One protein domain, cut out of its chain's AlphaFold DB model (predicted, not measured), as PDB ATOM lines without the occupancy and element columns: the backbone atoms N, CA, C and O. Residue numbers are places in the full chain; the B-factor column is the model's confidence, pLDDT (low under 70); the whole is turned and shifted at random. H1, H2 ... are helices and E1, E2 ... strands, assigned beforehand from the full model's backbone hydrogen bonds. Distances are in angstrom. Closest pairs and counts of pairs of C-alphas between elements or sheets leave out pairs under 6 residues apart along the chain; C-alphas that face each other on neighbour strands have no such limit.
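Overview. This is residues 6 to 95 of the 96 residues of an uncharacterized protein of Hyphomonadaceae bacterium (UniProt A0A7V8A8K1). One strongly twisted, curled sheet of six strands is made of two three-strand meanders set side by side, E1 E2 E3 and E4 E5 E6, with the single helix H1 packed over one face, on E4 and E5. The two halves join where E1 pairs with the last part of E4, past a bend of 64 degrees in E4. The printed part has 90 residues, with six named strands followed by one named helix. The sheet is mixed, in the order E3 E2 E1 E4 E5 E6, and the class is mixed, helices and strands. The whole is compact, with a radius of gyration of the C-alphas of 12.8 A and spans of 35 by 28 by 27 A.

Along the chain. E1, residues 6 to 9, begins with C-alpha 6 at (2.816, -8.251, 53.399). E2 holds residues 19 to 23 and E3 residues 26 to 31, 15.6 A long. E4, residues 48 to 57, is 25.7 A from first to last C-alpha and begins with C-alpha 48 at (2.002, 12.033, 44.772). E5, residues 63 to 71, is 26.2 A long, and E6, residues 74 to 81, is 20.2 A long. H1, residues 83 to 93, is 15.5 A long and ends with C-alpha 93 at (-1.509, 9.044, 58.612).

Arrangement. In the first meander, each strand the antiparallel neighbour of the one before, E1 and E2 form a hairpin, with N 8 and O 20 at 2.9 A. E2 and E3 form another, with N 19 and O 31 at 2.9 A. E1 is parallel to E4, with N 56 and O 7 at 2.8 A. In the second meander, the hairpin E4 and E5 has N 51 and O 68 at 2.8 A, and the hairpin E5 and E6 has N 69 and O 77 at 2.8 A. The edge strands E3 and E6 are only just apart, at 8.4 A. H1 is on the sheet at a height of 9.5 A, over E4 and E5, slantwise to the strands at 35 degrees to E4 on the local plane. Its closest C-alphas to E5 are those of Tyr 65 and Glu 83, 6.4 A apart. In H1 every O i to N i+4 pair is within hydrogen-bond range.

Size, cuts and confidence. The two C-alphas farthest apart, those of Leu 14 and Asn 95, are 36.2 A apart. The printed part has no cut. The link from E3 to E4, residues 32 to 47, is long. The mean pLDDT of the printed part is 71.1, and 42 residues are under 70, among them residues 10 to 19, 39 to 47 and 53 to 61.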
ATOM      1  N   GLU A   6       1.411  -7.925  53.137       63.25
ATOM      2  CA  GLU A   6       2.816  -8.251  53.399       63.25
ATOM      3  C   GLU A   6       3.621  -7.978  52.132       63.25
ATOM      4  O   GLU A   6       3.270  -8.477  51.057       63.25
ATOM      5  N   LEU A   7       4.654  -7.146  52.263       71.25
ATOM      6  CA  LEU A   7       5.542  -6.755  51.178       71.25
ATOM      7  C   LEU A   7       6.733  -7.711  51.100       71.25
ATOM      8  O   LEU A   7       7.458  -7.853  52.075       71.25
ATOM      9  N   ILE A   8       6.988  -8.349  49.962       70.56
ATOM     10  CA  ILE A   8       8.165  -9.224  49.822       70.56
ATOM     11  C   ILE A   8       9.162  -8.615  48.853       70.56
ATOM     12  O   ILE A   8       8.798  -8.285  47.727       70.56
ATOM     13  N   VAL A   9      10.404  -8.458  49.323       70.19
ATOM     14  CA  VAL A   9      11.532  -7.923  48.551       70.19
ATOM     15  C   VAL A   9      12.453  -9.078  48.183       70.19
ATOM     16  O   VAL A   9      13.002  -9.737  49.068       70.19
ATOM     17  N   GLU A  10      12.595  -9.349  46.884       66.38
ATOM     18  CA  GLU A  10      13.422 -10.463  46.396       66.38
ATOM     19  C   GLU A  10      14.927 -10.180  46.504       66.38
ATOM     20  O   GLU A  10      15.670 -11.090  46.857       66.38
ATOM     21  N   ASP A  11      15.370  -8.938  46.271       65.12
ATOM     22  CA  ASP A  11      16.789  -8.569  46.332       65.12
ATOM     23  C   ASP A  11      16.993  -7.089  46.728       65.12
ATOM     24  O   ASP A  11      16.840  -6.188  45.901       65.12
ATOM     25  N   PRO A  12      17.301  -6.790  48.000       58.31
ATOM     26  CA  PRO A  12      17.552  -5.423  48.442       58.31
ATOM     27  C   PRO A  12      18.923  -4.881  47.992       58.31
ATOM     28  O   PRO A  12      19.087  -3.660  47.961       58.31
ATOM     29  N   ASP A  13      19.874  -5.747  47.618       58.41
ATOM     30  CA  ASP A  13      21.287  -5.399  47.411       58.41
ATOM     31  C   ASP A  13      21.635  -5.086  45.942       58.41
ATOM     32  O   ASP A  13      22.631  -4.411  45.673       58.41
ATOM     33  N   LEU A  14      20.815  -5.511  44.971       51.38
ATOM     34  CA  LEU A  14      21.105  -5.338  43.535       51.38
ATOM     35  C   LEU A  14      20.414  -4.151  42.841       51.38
ATOM     36  O   LEU A  14      20.513  -4.010  41.619       51.38
ATOM     37  N   GLY A  15      19.697  -3.290  43.570       52.78
ATOM     38  CA  GLY A  15      18.951  -2.173  42.966       52.78
ATOM     39  C   GLY A  15      17.835  -2.617  42.004       52.78
ATOM     40  O   GLY A  15      17.267  -1.796  41.282       52.78
ATOM     41  N   LYS A  16      17.514  -3.916  41.992       56.44
ATOM     42  CA  LYS A  16      16.356  -4.518  41.336       56.44
ATOM     43  C   LYS A  16      15.407  -4.944  42.433       56.44
ATOM     44  O   LYS A  16      15.745  -5.816  43.217       56.44
ATOM     45  N   PHE A  17      14.225  -4.361  42.465       64.25
ATOM     46  CA  PHE A  17      13.222  -4.759  43.431       64.25
ATOM     47  C   PHE A  17      11.956  -5.160  42.693       64.25
ATOM     48  O   PHE A  17      11.535  -4.482  41.756       64.25
ATOM     49  N   ASP A  18      11.385  -6.265  43.152       69.00
ATOM     50  CA  ASP A  18      10.026  -6.676  42.862       69.00
ATOM     51  C   ASP A  18       9.276  -6.631  44.189       69.00
ATOM     52  O   ASP A  18       9.579  -7.396  45.101       69.00
ATOM     53  N   ILE A  19       8.328  -5.705  44.309       68.06
ATOM     54  CA  ILE A  19       7.449  -5.587  45.474       68.06
ATOM     55  C   ILE A  19       6.288  -6.530  45.282       68.06
ATOM     56  O   ILE A  19       5.469  -6.321  44.388       68.06
ATOM     57  N   GLN A  20       6.207  -7.536  46.137       71.31
ATOM     58  CA  GLN A  20       5.111  -8.484  46.119       71.31
ATOM     59  C   GLN A  20       4.115  -8.206  47.231       71.31
ATOM     60  O   GLN A  20       4.497  -8.199  48.393       71.31
ATOM     61  N   PHE A  21       2.848  -8.018  46.864       67.19
ATOM     62  CA  PHE A  21       1.753  -7.871  47.821       67.19
ATOM     63  C   PHE A  21       1.069  -9.211  48.063       67.19
ATOM     64  O   PHE A  21       0.493  -9.791  47.133       67.19
ATOM     65  N   LYS A  22       1.097  -9.669  49.315       61.88
ATOM     66  CA  LYS A  22       0.351 -10.842  49.771       61.88
ATOM     67  C   LYS A  22      -0.887 -10.419  50.555       61.88
ATOM     68  O   LYS A  22      -0.788  -9.598  51.462       61.88
ATOM     69  N   PHE A  23      -2.038 -11.002  50.223       60.50
ATOM     70  CA  PHE A  23      -3.317 -10.739  50.886       60.50
ATOM     71  C   PHE A  23      -3.940 -12.055  51.358       60.50
ATOM     72  O   PHE A  23      -4.468 -12.828  50.554       60.50
ATOM     73  N   GLY A  24      -3.831 -12.348  52.657       56.12
ATOM     74  CA  GLY A  24      -4.335 -13.584  53.272       56.12
ATOM     75  C   GLY A  24      -3.509 -14.831  52.935       56.12
ATOM     76  O   GLY A  24      -3.055 -15.497  53.848       56.12
ATOM     77  N   GLU A  25      -3.283 -15.106  51.649       57.53
ATOM     78  CA  GLU A  25      -2.430 -16.177  51.088       57.53
ATOM     79  C   GLU A  25      -2.218 -16.021  49.560       57.53
ATOM     80  O   GLU A  25      -1.515 -16.816  48.937       57.53
ATOM     81  N   LEU A  26      -2.797 -14.983  48.939       56.94
ATOM     82  CA  LEU A  26      -2.726 -14.718  47.500       56.94
ATOM     83  C   LEU A  26      -1.661 -13.664  47.185       56.94
ATOM     84  O   LEU A  26      -1.651 -12.597  47.797       56.94
ATOM     85  N   TRP A  27      -0.817 -13.948  46.193       64.25
ATOM     86  CA  TRP A  27       0.154 -13.010  45.625       64.25
ATOM     87  C   TRP A  27      -0.499 -12.253  44.472       64.25
ATOM     88  O   TRP A  27      -0.956 -12.877  43.515       64.25
ATOM     89  N   LEU A  28      -0.585 -10.926  44.568       63.53
ATOM     90  CA  LEU A  28      -1.437 -10.150  43.660       63.53
ATOM     91  C   LEU A  28      -0.664  -9.367  42.594       63.53
ATOM     92  O   LEU A  28      -1.093  -9.348  41.444       63.53
ATOM     93  N   TYR A  29       0.465  -8.740  42.937       73.12
ATOM     94  CA  TYR A  29       1.203  -7.874  42.006       73.12
ATOM     95  C   TYR A  29       2.700  -7.846  42.324       73.12
ATOM     96  O   TYR A  29       3.058  -7.893  43.498       73.12
ATOM     97  N   LYS A  30       3.537  -7.745  41.278       75.69
ATOM     98  CA  LYS A  30       4.976  -7.434  41.341       75.69
ATOM     99  C   LYS A  30       5.207  -6.026  40.780       75.69
ATOM    100  O   LYS A  30       4.682  -5.739  39.705       75.69
ATOM    101  N   TYR A  31       5.970  -5.183  41.478       78.12
ATOM    102  CA  TYR A  31       6.319  -3.825  41.024       78.12
ATOM    103  C   TYR A  31       7.818  -3.536  41.105       78.12
ATOM    104  O   TYR A  31       8.443  -3.909  42.095       78.12
ATOM    105  N   LYS A  32       8.333  -2.753  40.152       80.31
ATOM    106  CA  LYS A  32       9.693  -2.173  40.135       80.31
ATOM    107  C   LYS A  32       9.676  -0.635  40.046       80.31
ATOM    108  O   LYS A  32       8.622  -0.022  39.876       80.31
ATOM    109  N   ILE A  33      10.842   0.023  40.143       82.69
ATOM    110  CA  ILE A  33      10.948   1.498  40.022       82.69
ATOM    111  C   ILE A  33      10.513   1.831  38.599       82.69
ATOM    112  O   ILE A  33      10.908   1.163  37.643       82.69
ATOM    113  N   GLY A  34       9.707   2.877  38.468       82.62
ATOM    114  CA  GLY A  34       9.118   3.283  37.202       82.62
ATOM    115  C   GLY A  34       7.785   2.605  36.888       82.62
ATOM    116  O   GLY A  34       7.099   3.071  35.981       82.62
ATOM    117  N   ASP A  35       7.373   1.574  37.633       84.50
ATOM    118  CA  ASP A  35       6.031   1.017  37.477       84.50
ATOM    119  C   ASP A  35       4.976   1.921  38.120       84.50
ATOM    120  O   ASP A  35       5.222   2.621  39.108       84.50
ATOM    121  N   CYS A  36       3.771   1.863  37.555       81.94
ATOM    122  CA  CYS A  36       2.595   2.508  38.114       81.94
ATOM    123  C   CYS A  36       2.031   1.648  39.253       81.94
ATOM    124  O   CYS A  36       1.535   0.544  39.022       81.94
ATOM    125  N   LEU A  37       2.108   2.164  40.476       77.81
ATOM    126  CA  LEU A  37       1.536   1.571  41.673       77.81
ATOM    127  C   LEU A  37       0.008   1.612  41.578       77.81
ATOM    128  O   LEU A  37      -0.591   2.686  41.492       77.81
ATOM    129  N   ARG A  38      -0.644   0.445  41.629       74.00
ATOM    130  CA  ARG A  38      -2.105   0.404  41.743       74.00
ATOM    131  C   ARG A  38      -2.500   0.748  43.169       74.00
ATOM    132  O   ARG A  38      -2.367  -0.067  44.078       74.00
ATOM    133  N   LEU A  39      -2.979   1.970  43.336       66.38
ATOM    134  CA  LEU A  39      -3.578   2.445  44.572       66.38
ATOM    135  C   LEU A  39      -5.014   1.917  44.687       66.38
ATOM    136  O   LEU A  39      -5.682   1.707  43.674       66.38
ATOM    137  N   ALA A  40      -5.488   1.705  45.914       66.31
ATOM    138  CA  ALA A  40      -6.896   1.392  46.154       66.31
ATOM    139  C   ALA A  40      -7.797   2.542  45.665       66.31
ATOM    140  O   ALA A  40      -7.350   3.687  45.587       66.31
ATOM    141  N   ASP A  41      -9.075   2.263  45.401       58.31
ATOM    142  CA  ASP A  41     -10.035   3.261  44.892       58.31
ATOM    143  C   ASP A  41     -10.101   4.528  45.766       58.31
ATOM    144  O   ASP A  41     -10.207   5.641  45.253       58.31
ATOM    145  N   SER A  42      -9.941   4.388  47.089       57.41
ATOM    146  CA  SER A  42      -9.884   5.509  48.042       57.41
ATOM    147  C   SER A  42      -8.633   6.392  47.916       57.41
ATOM    148  O   SER A  42      -8.600   7.492  48.460       57.41
ATOM    149  N   GLN A  43      -7.609   5.931  47.201       58.31
ATOM    150  CA  GLN A  43      -6.307   6.579  47.025       58.31
ATOM    151  C   GLN A  43      -6.034   6.973  45.563       58.31
ATOM    152  O   GLN A  43      -5.026   7.619  45.278       58.31
ATOM    153  N   MET A  44      -6.946   6.666  44.632       56.06
ATOM    154  CA  MET A  44      -6.796   6.940  43.197       56.06
ATOM    155  C   MET A  44      -6.692   8.430  42.817       56.06
ATOM    156  O   MET A  44      -6.281   8.750  41.703       56.06
ATOM    157  N   GLY A  45      -7.032   9.354  43.721       55.25
ATOM    158  CA  GLY A  45      -6.864  10.800  43.516       55.25
ATOM    159  C   GLY A  45      -5.464  11.338  43.844       55.25
ATOM    160  O   GLY A  45      -5.166  12.495  43.536       55.25
ATOM    161  N   LEU A  46      -4.599  10.534  44.470       63.38
ATOM    162  CA  LEU A  46      -3.279  10.975  44.915       63.38
ATOM    163  C   LEU A  46      -2.290  11.005  43.745       63.38
ATOM    164  O   LEU A  46      -1.798   9.979  43.281       63.38
ATOM    165  N   LYS A  47      -1.948  12.218  43.297       64.69
ATOM    166  CA  LYS A  47      -0.897  12.441  42.289       64.69
ATOM    167  C   LYS A  47       0.513  12.299  42.846       64.69
ATOM    168  O   LYS A  47       1.461  12.259  42.087       64.69
ATOM    169  N   HIS A  48       0.707  12.290  44.150       77.12
ATOM    170  CA  HIS A  48       2.002  12.033  44.772       77.12
ATOM    171  C   HIS A  48       1.748  11.578  46.197       77.12
ATOM    172  O   HIS A  48       0.741  11.957  46.797       77.12
ATOM    173  N   GLY A  49       2.651  10.772  46.731       76.38
ATOM    174  CA  GLY A  49       2.485  10.275  48.079       76.38
ATOM    175  C   GLY A  49       3.602   9.349  48.508       76.38
ATOM    176  O   GLY A  49       4.525   9.017  47.756       76.38
ATOM    177  N   VAL A  50       3.489   8.955  49.763       75.75
ATOM    178  CA  VAL A  50       4.298   7.915  50.367       75.75
ATOM    179  C   VAL A  50       3.347   6.774  50.691       75.75
ATOM    180  O   VAL A  50       2.264   7.002  51.214       75.75
ATOM    181  N   TYR A  51       3.735   5.560  50.334       75.88
ATOM    182  CA  TYR A  51       3.073   4.338  50.749       75.88
ATOM    183  C   TYR A  51       4.013   3.584  51.683       75.88
ATOM    184  O   TYR A  51       5.179   3.360  51.351       75.88
ATOM    185  N   ILE A  52       3.516   3.213  52.854       70.69
ATOM    186  CA  ILE A  52       4.315   2.584  53.900       70.69
ATOM    187  C   ILE A  52       3.781   1.180  54.110       70.69
ATOM    188  O   ILE A  52       2.581   0.987  54.304       70.69
ATOM    189  N   ALA A  53       4.676   0.201  54.066       69.19
ATOM    190  CA  ALA A  53       4.319  -1.189  54.277       69.19
ATOM    191  C   ALA A  53       5.381  -1.912  55.099       69.19
ATOM    192  O   ALA A  53       6.584  -1.682  54.951       69.19
ATOM    193  N   SER A  54       4.915  -2.818  55.951       68.62
ATOM    194  CA  SER A  54       5.757  -3.853  56.530       68.62
ATOM    195  C   SER A  54       5.976  -4.969  55.509       68.62
ATOM    196  O   SER A  54       5.108  -5.291  54.691       68.62
ATOM    197  N   GLY A  55       7.167  -5.555  55.538       68.56
ATOM    198  CA  GLY A  55       7.552  -6.585  54.594       68.56
ATOM    199  C   GLY A  55       8.586  -7.562  55.124       68.56
ATOM    200  O   GLY A  55       9.161  -7.372  56.189       68.56
ATOM    201  N   ILE A  56       8.831  -8.618  54.359       67.00
ATOM    202  CA  ILE A  56       9.863  -9.619  54.617       67.00
ATOM    203  C   ILE A  56      10.856  -9.579  53.455       67.00
ATOM    204  O   ILE A  56      10.463  -9.613  52.285       67.00
ATOM    205  N   ALA A  57      12.155  -9.535  53.752       66.38
ATOM    206  CA  ALA A  57      13.167  -9.761  52.722       66.38
ATOM    207  C   ALA A  57      13.315 -11.268  52.470       66.38
ATOM    208  O   ALA A  57      13.612 -12.036  53.389       66.38
ATOM    209  N   ASN A  58      13.131 -11.694  51.219       58.06
ATOM    210  CA  ASN A  58      13.083 -13.110  50.836       58.06
ATOM    211  C   ASN A  58      14.415 -13.842  51.102       58.06
ATOM    212  O   ASN A  58      14.433 -15.036  51.376       58.06
ATOM    213  N   ILE A  59      15.537 -13.116  51.082       58.75
ATOM    214  CA  ILE A  59      16.881 -13.687  51.259       58.75
ATOM    215  C   ILE A  59      17.119 -14.193  52.692       58.75
ATOM    216  O   ILE A  59      17.829 -15.178  52.881       58.75
ATOM    217  N   SER A  60      16.536 -13.546  53.705       62.41
ATOM    218  CA  SER A  60      16.813 -13.845  55.119       62.41
ATOM    219  C   SER A  60      15.590 -14.280  55.924       62.41
ATOM    220  O   SER A  60      15.748 -14.770  57.040       62.41
ATOM    221  N   GLY A  61      14.374 -14.086  55.399       65.81
ATOM    222  CA  GLY A  61      13.141 -14.251  56.174       65.81
ATOM    223  C   GLY A  61      12.983 -13.204  57.284       65.81
ATOM    224  O   GLY A  61      12.072 -13.307  58.105       65.81
ATOM    225  N   THR A  62      13.860 -12.196  57.322       72.88
ATOM    226  CA  THR A  62      13.815 -11.112  58.301       72.88
ATOM    227  C   THR A  62      12.744 -10.101  57.910       72.88
ATOM    228  O   THR A  62      12.642  -9.695  56.747       72.88
ATOM    229  N   TYR A  63      11.960  -9.682  58.903       73.88
ATOM    230  CA  TYR A  63      11.000  -8.596  58.758       73.88
ATOM    231  C   TYR A  63      11.712  -7.247  58.703       73.88
ATOM    232  O   TYR A  63      12.554  -6.931  59.542       73.88
ATOM    233  N   TYR A  64      11.325  -6.442  57.722       77.12
ATOM    234  CA  TYR A  64      11.797  -5.086  57.515       77.12
ATOM    235  C   TYR A  64      10.619  -4.164  57.221       77.12
ATOM    236  O   TYR A  64       9.581  -4.574  56.700       77.12
ATOM    237  N   TYR A  65      10.793  -2.889  57.536       80.69
ATOM    238  CA  TYR A  65       9.814  -1.859  57.226       80.69
ATOM    239  C   TYR A  65      10.285  -1.073  56.011       80.69
ATOM    240  O   TYR A  65      11.471  -0.759  55.887       80.69
ATOM    241  N   PHE A  66       9.361  -0.762  55.105       79.69
ATOM    242  CA  PHE A  66       9.682  -0.086  53.859       79.69
ATOM    243  C   PHE A  66       8.796   1.127  53.635       79.69
ATOM    244  O   PHE A  66       7.588   1.127  53.883       79.69
ATOM    245  N   LYS A  67       9.427   2.155  53.081       82.88
ATOM    246  CA  LYS A  67       8.785   3.372  52.615       82.88
ATOM    247  C   LYS A  67       8.928   3.452  51.101       82.88
ATOM    248  O   LYS A  67      10.038   3.551  50.583       82.88
ATOM    249  N   ILE A  68       7.807   3.437  50.390       82.94
ATOM    250  CA  ILE A  68       7.736   3.592  48.936       82.94
ATOM    251  C   ILE A  68       7.283   5.016  48.635       82.94
ATOM    252  O   ILE A  68       6.224   5.448  49.076       82.94
ATOM    253  N   THR A  69       8.066   5.759  47.863       85.75
ATOM    254  CA  THR A  69       7.676   7.087  47.380       85.75
ATOM    255  C   THR A  69       7.225   6.984  45.934       85.75
ATOM    256  O   THR A  69       7.931   6.408  45.097       85.75
ATOM    257  N   PHE A  70       6.078   7.583  45.624       85.94
ATOM    258  CA  PHE A  70       5.542   7.624  44.271       85.94
ATOM    259  C   PHE A  70       5.140   9.040  43.847       85.94
ATOM    260  O   PHE A  70       4.759   9.887  44.659       85.94
ATOM    261  N   ARG A  71       5.210   9.288  42.540       84.06
ATOM    262  CA  ARG A  71       4.778  10.524  41.888       84.06
ATOM    263  C   ARG A  71       4.037  10.177  40.606       84.06
ATOM    264  O   ARG A  71       4.515   9.387  39.812       84.06
ATOM    265  N   ASP A  72       2.864  10.755  40.438       84.69
ATOM    266  CA  ASP A  72       1.879  10.453  39.402       84.69
ATOM    267  C   ASP A  72       1.578   8.946  39.330       84.69
ATOM    268  O   ASP A  72       1.558   8.345  38.263       84.69
ATOM    269  N   ALA A  73       1.407   8.333  40.511       81.25
ATOM    270  CA  ALA A  73       1.321   6.886  40.739       81.25
ATOM    271  C   ALA A  73       2.558   6.071  40.311       81.25
ATOM    272  O   ALA A  73       2.581   4.864  40.503       81.25
ATOM    273  N   ILE A  74       3.623   6.695  39.805       84.75
ATOM    274  CA  ILE A  74       4.867   6.016  39.430       84.75
ATOM    275  C   ILE A  74       5.774   5.881  40.648       84.75
ATOM    276  O   ILE A  74       6.073   6.871  41.318       84.75
ATOM    277  N   ILE A  75       6.264   4.672  40.916       85.44
ATOM    278  CA  ILE A  75       7.238   4.427  41.983       85.44
ATOM    279  C   ILE A  75       8.575   5.057  41.595       85.44
ATOM    280  O   ILE A  75       9.188   4.670  40.601       85.44
ATOM    281  N   ILE A  76       9.053   6.001  42.403       86.75
ATOM    282  CA  ILE A  76      10.317   6.708  42.149       86.75
ATOM    283  C   ILE A  76      11.426   6.311  43.120       86.75
ATOM    284  O   ILE A  76      12.601   6.479  42.806       86.75
ATOM    285  N   LYS A  77      11.070   5.799  44.303       84.81
ATOM    286  CA  LYS A  77      12.029   5.420  45.341       84.81
ATOM    287  C   LYS A  77      11.413   4.392  46.285       84.81
ATOM    288  O   LYS A  77      10.230   4.489  46.604       84.81
ATOM    289  N   TYR A  78      12.232   3.478  46.788       80.56
ATOM    290  CA  TYR A  78      11.951   2.730  48.007       80.56
ATOM    291  C   TYR A  78      13.135   2.880  48.965       80.56
ATOM    292  O   TYR A  78      14.273   3.056  48.531       80.56
ATOM    293  N   GLU A  79      12.866   2.861  50.263       82.19
ATOM    294  CA  GLU A  79      13.896   2.852  51.297       82.19
ATOM    295  C   GLU A  79      13.459   1.965  52.458       82.19
ATOM    296  O   GLU A  79      12.287   1.959  52.844       82.19
ATOM    297  N   GLN A  80      14.403   1.187  52.986       82.19
ATOM    298  CA  GLN A  80      14.208   0.495  54.250       82.19
ATOM    299  C   GLN A  80      14.214   1.538  55.369       82.19
ATOM    300  O   GLN A  80      15.083   2.407  55.405       82.19
ATOM    301  N   ILE A  81      13.251   1.431  56.274       83.25
ATOM    302  CA  ILE A  81      13.117   2.289  57.448       83.25
ATOM    303  C   ILE A  81      13.175   1.440  58.718       83.25
ATOM    304  O   ILE A  81      12.997   0.218  58.693       83.25
ATOM    305  N   SER A  82      13.449   2.092  59.840       85.62
ATOM    306  CA  SER A  82      13.358   1.467  61.158       85.62
ATOM    307  C   SER A  82      11.902   1.274  61.596       85.62
ATOM    308  O   SER A  82      10.988   1.932  61.098       85.62
ATOM    309  N   GLU A  83      11.685   0.391  62.571       83.12
ATOM    310  CA  GLU A  83      10.377   0.206  63.217       83.12
ATOM    311  C   GLU A  83       9.856   1.509  63.838       83.12
ATOM    312  O   GLU A  83       8.712   1.892  63.617       83.12
ATOM    313  N   SER A  84      10.728   2.255  64.521       85.38
ATOM    314  CA  SER A  84      10.375   3.551  65.108       85.38
ATOM    315  C   SER A  84       9.900   4.561  64.058       85.38
ATOM    316  O   SER A  84       8.963   5.316  64.302       85.38
ATOM    317  N   GLU A  85      10.533   4.593  62.881       81.94
ATOM    318  CA  GLU A  85      10.096   5.454  61.775       81.94
ATOM    319  C   GLU A  85       8.761   4.997  61.188       81.94
ATOM    320  O   GLU A  85       7.920   5.839  60.868       81.94
ATOM    321  N   TYR A  86       8.548   3.685  61.069       81.94
ATOM    322  CA  TYR A  86       7.271   3.124  60.640       81.94
ATOM    323  C   TYR A  86       6.139   3.549  61.583       81.94
ATOM    324  O   TYR A  86       5.128   4.077  61.119       81.94
ATOM    325  N   ASP A  87       6.339   3.415  62.895       78.94
ATOM    326  CA  ASP A  87       5.351   3.804  63.903       78.94
ATOM    327  C   ASP A  87       5.005   5.294  63.833       78.94
ATOM    328  O   ASP A  87       3.827   5.657  63.846       78.94
ATOM    329  N   ILE A  88       6.012   6.166  63.699       81.06
ATOM    330  CA  ILE A  88       5.808   7.617  63.553       81.06
ATOM    331  C   ILE A  88       4.953   7.919  62.324       81.06
ATOM    332  O   ILE A  88       3.992   8.691  62.395       81.06
ATOM    333  N   LEU A  89       5.301   7.320  61.189       73.12
ATOM    334  CA  LEU A  89       4.645   7.628  59.932       73.12
ATOM    335  C   LEU A  89       3.211   7.069  59.883       73.12
ATOM    336  O   LEU A  89       2.292   7.795  59.508       73.12
ATOM    337  N   VAL A  90       2.982   5.840  60.349       71.00
ATOM    338  CA  VAL A  90       1.632   5.254  60.433       71.00
ATOM    339  C   VAL A  90       0.758   6.017  61.427       71.00
ATOM    340  O   VAL A  90      -0.430   6.229  61.178       71.00
ATOM    341  N   PHE A  91       1.327   6.466  62.548       68.38
ATOM    342  CA  PHE A  91       0.603   7.299  63.504       68.38
ATOM    343  C   PHE A  91       0.206   8.652  62.895       68.38
ATOM    344  O   PHE A  91      -0.896   9.140  63.155       68.38
ATOM    345  N   SER A  92       1.065   9.240  62.056       62.62
ATOM    346  CA  SER A  92       0.774  10.506  61.375       62.62
ATOM    347  C   SER A  92      -0.339  10.392  60.323       62.62
ATOM    348  O   SER A  92      -1.165  11.295  60.230       62.62
ATOM    349  N   GLU A  93      -0.439   9.270  59.601       58.78
ATOM    350  CA  GLU A  93      -1.509   9.044  58.612       58.78
ATOM    351  C   GLU A  93      -2.881   8.767  59.245       58.78
ATOM    352  O   GLU A  93      -3.905   9.044  58.631       58.78
ATOM    353  N   ARG A  94      -2.929   8.239  60.476       54.12
ATOM    354  CA  ARG A  94      -4.192   7.947  61.187       54.12
ATOM    355  C   ARG A  94      -4.827   9.162  61.871       54.12
ATOM    356  O   ARG A  94      -5.940   9.040  62.371       54.12
ATOM    357  N   ASN A  95      -4.117  10.289  61.939       46.50
ATOM    358  CA  ASN A  95      -4.577  11.526  62.584       46.50
ATOM    359  C   ASN A  95      -4.863  12.670  61.585       46.50
ATOM    360  O   ASN A  95      -4.991  13.823  62.003       46.50
TER     361      ASN A  95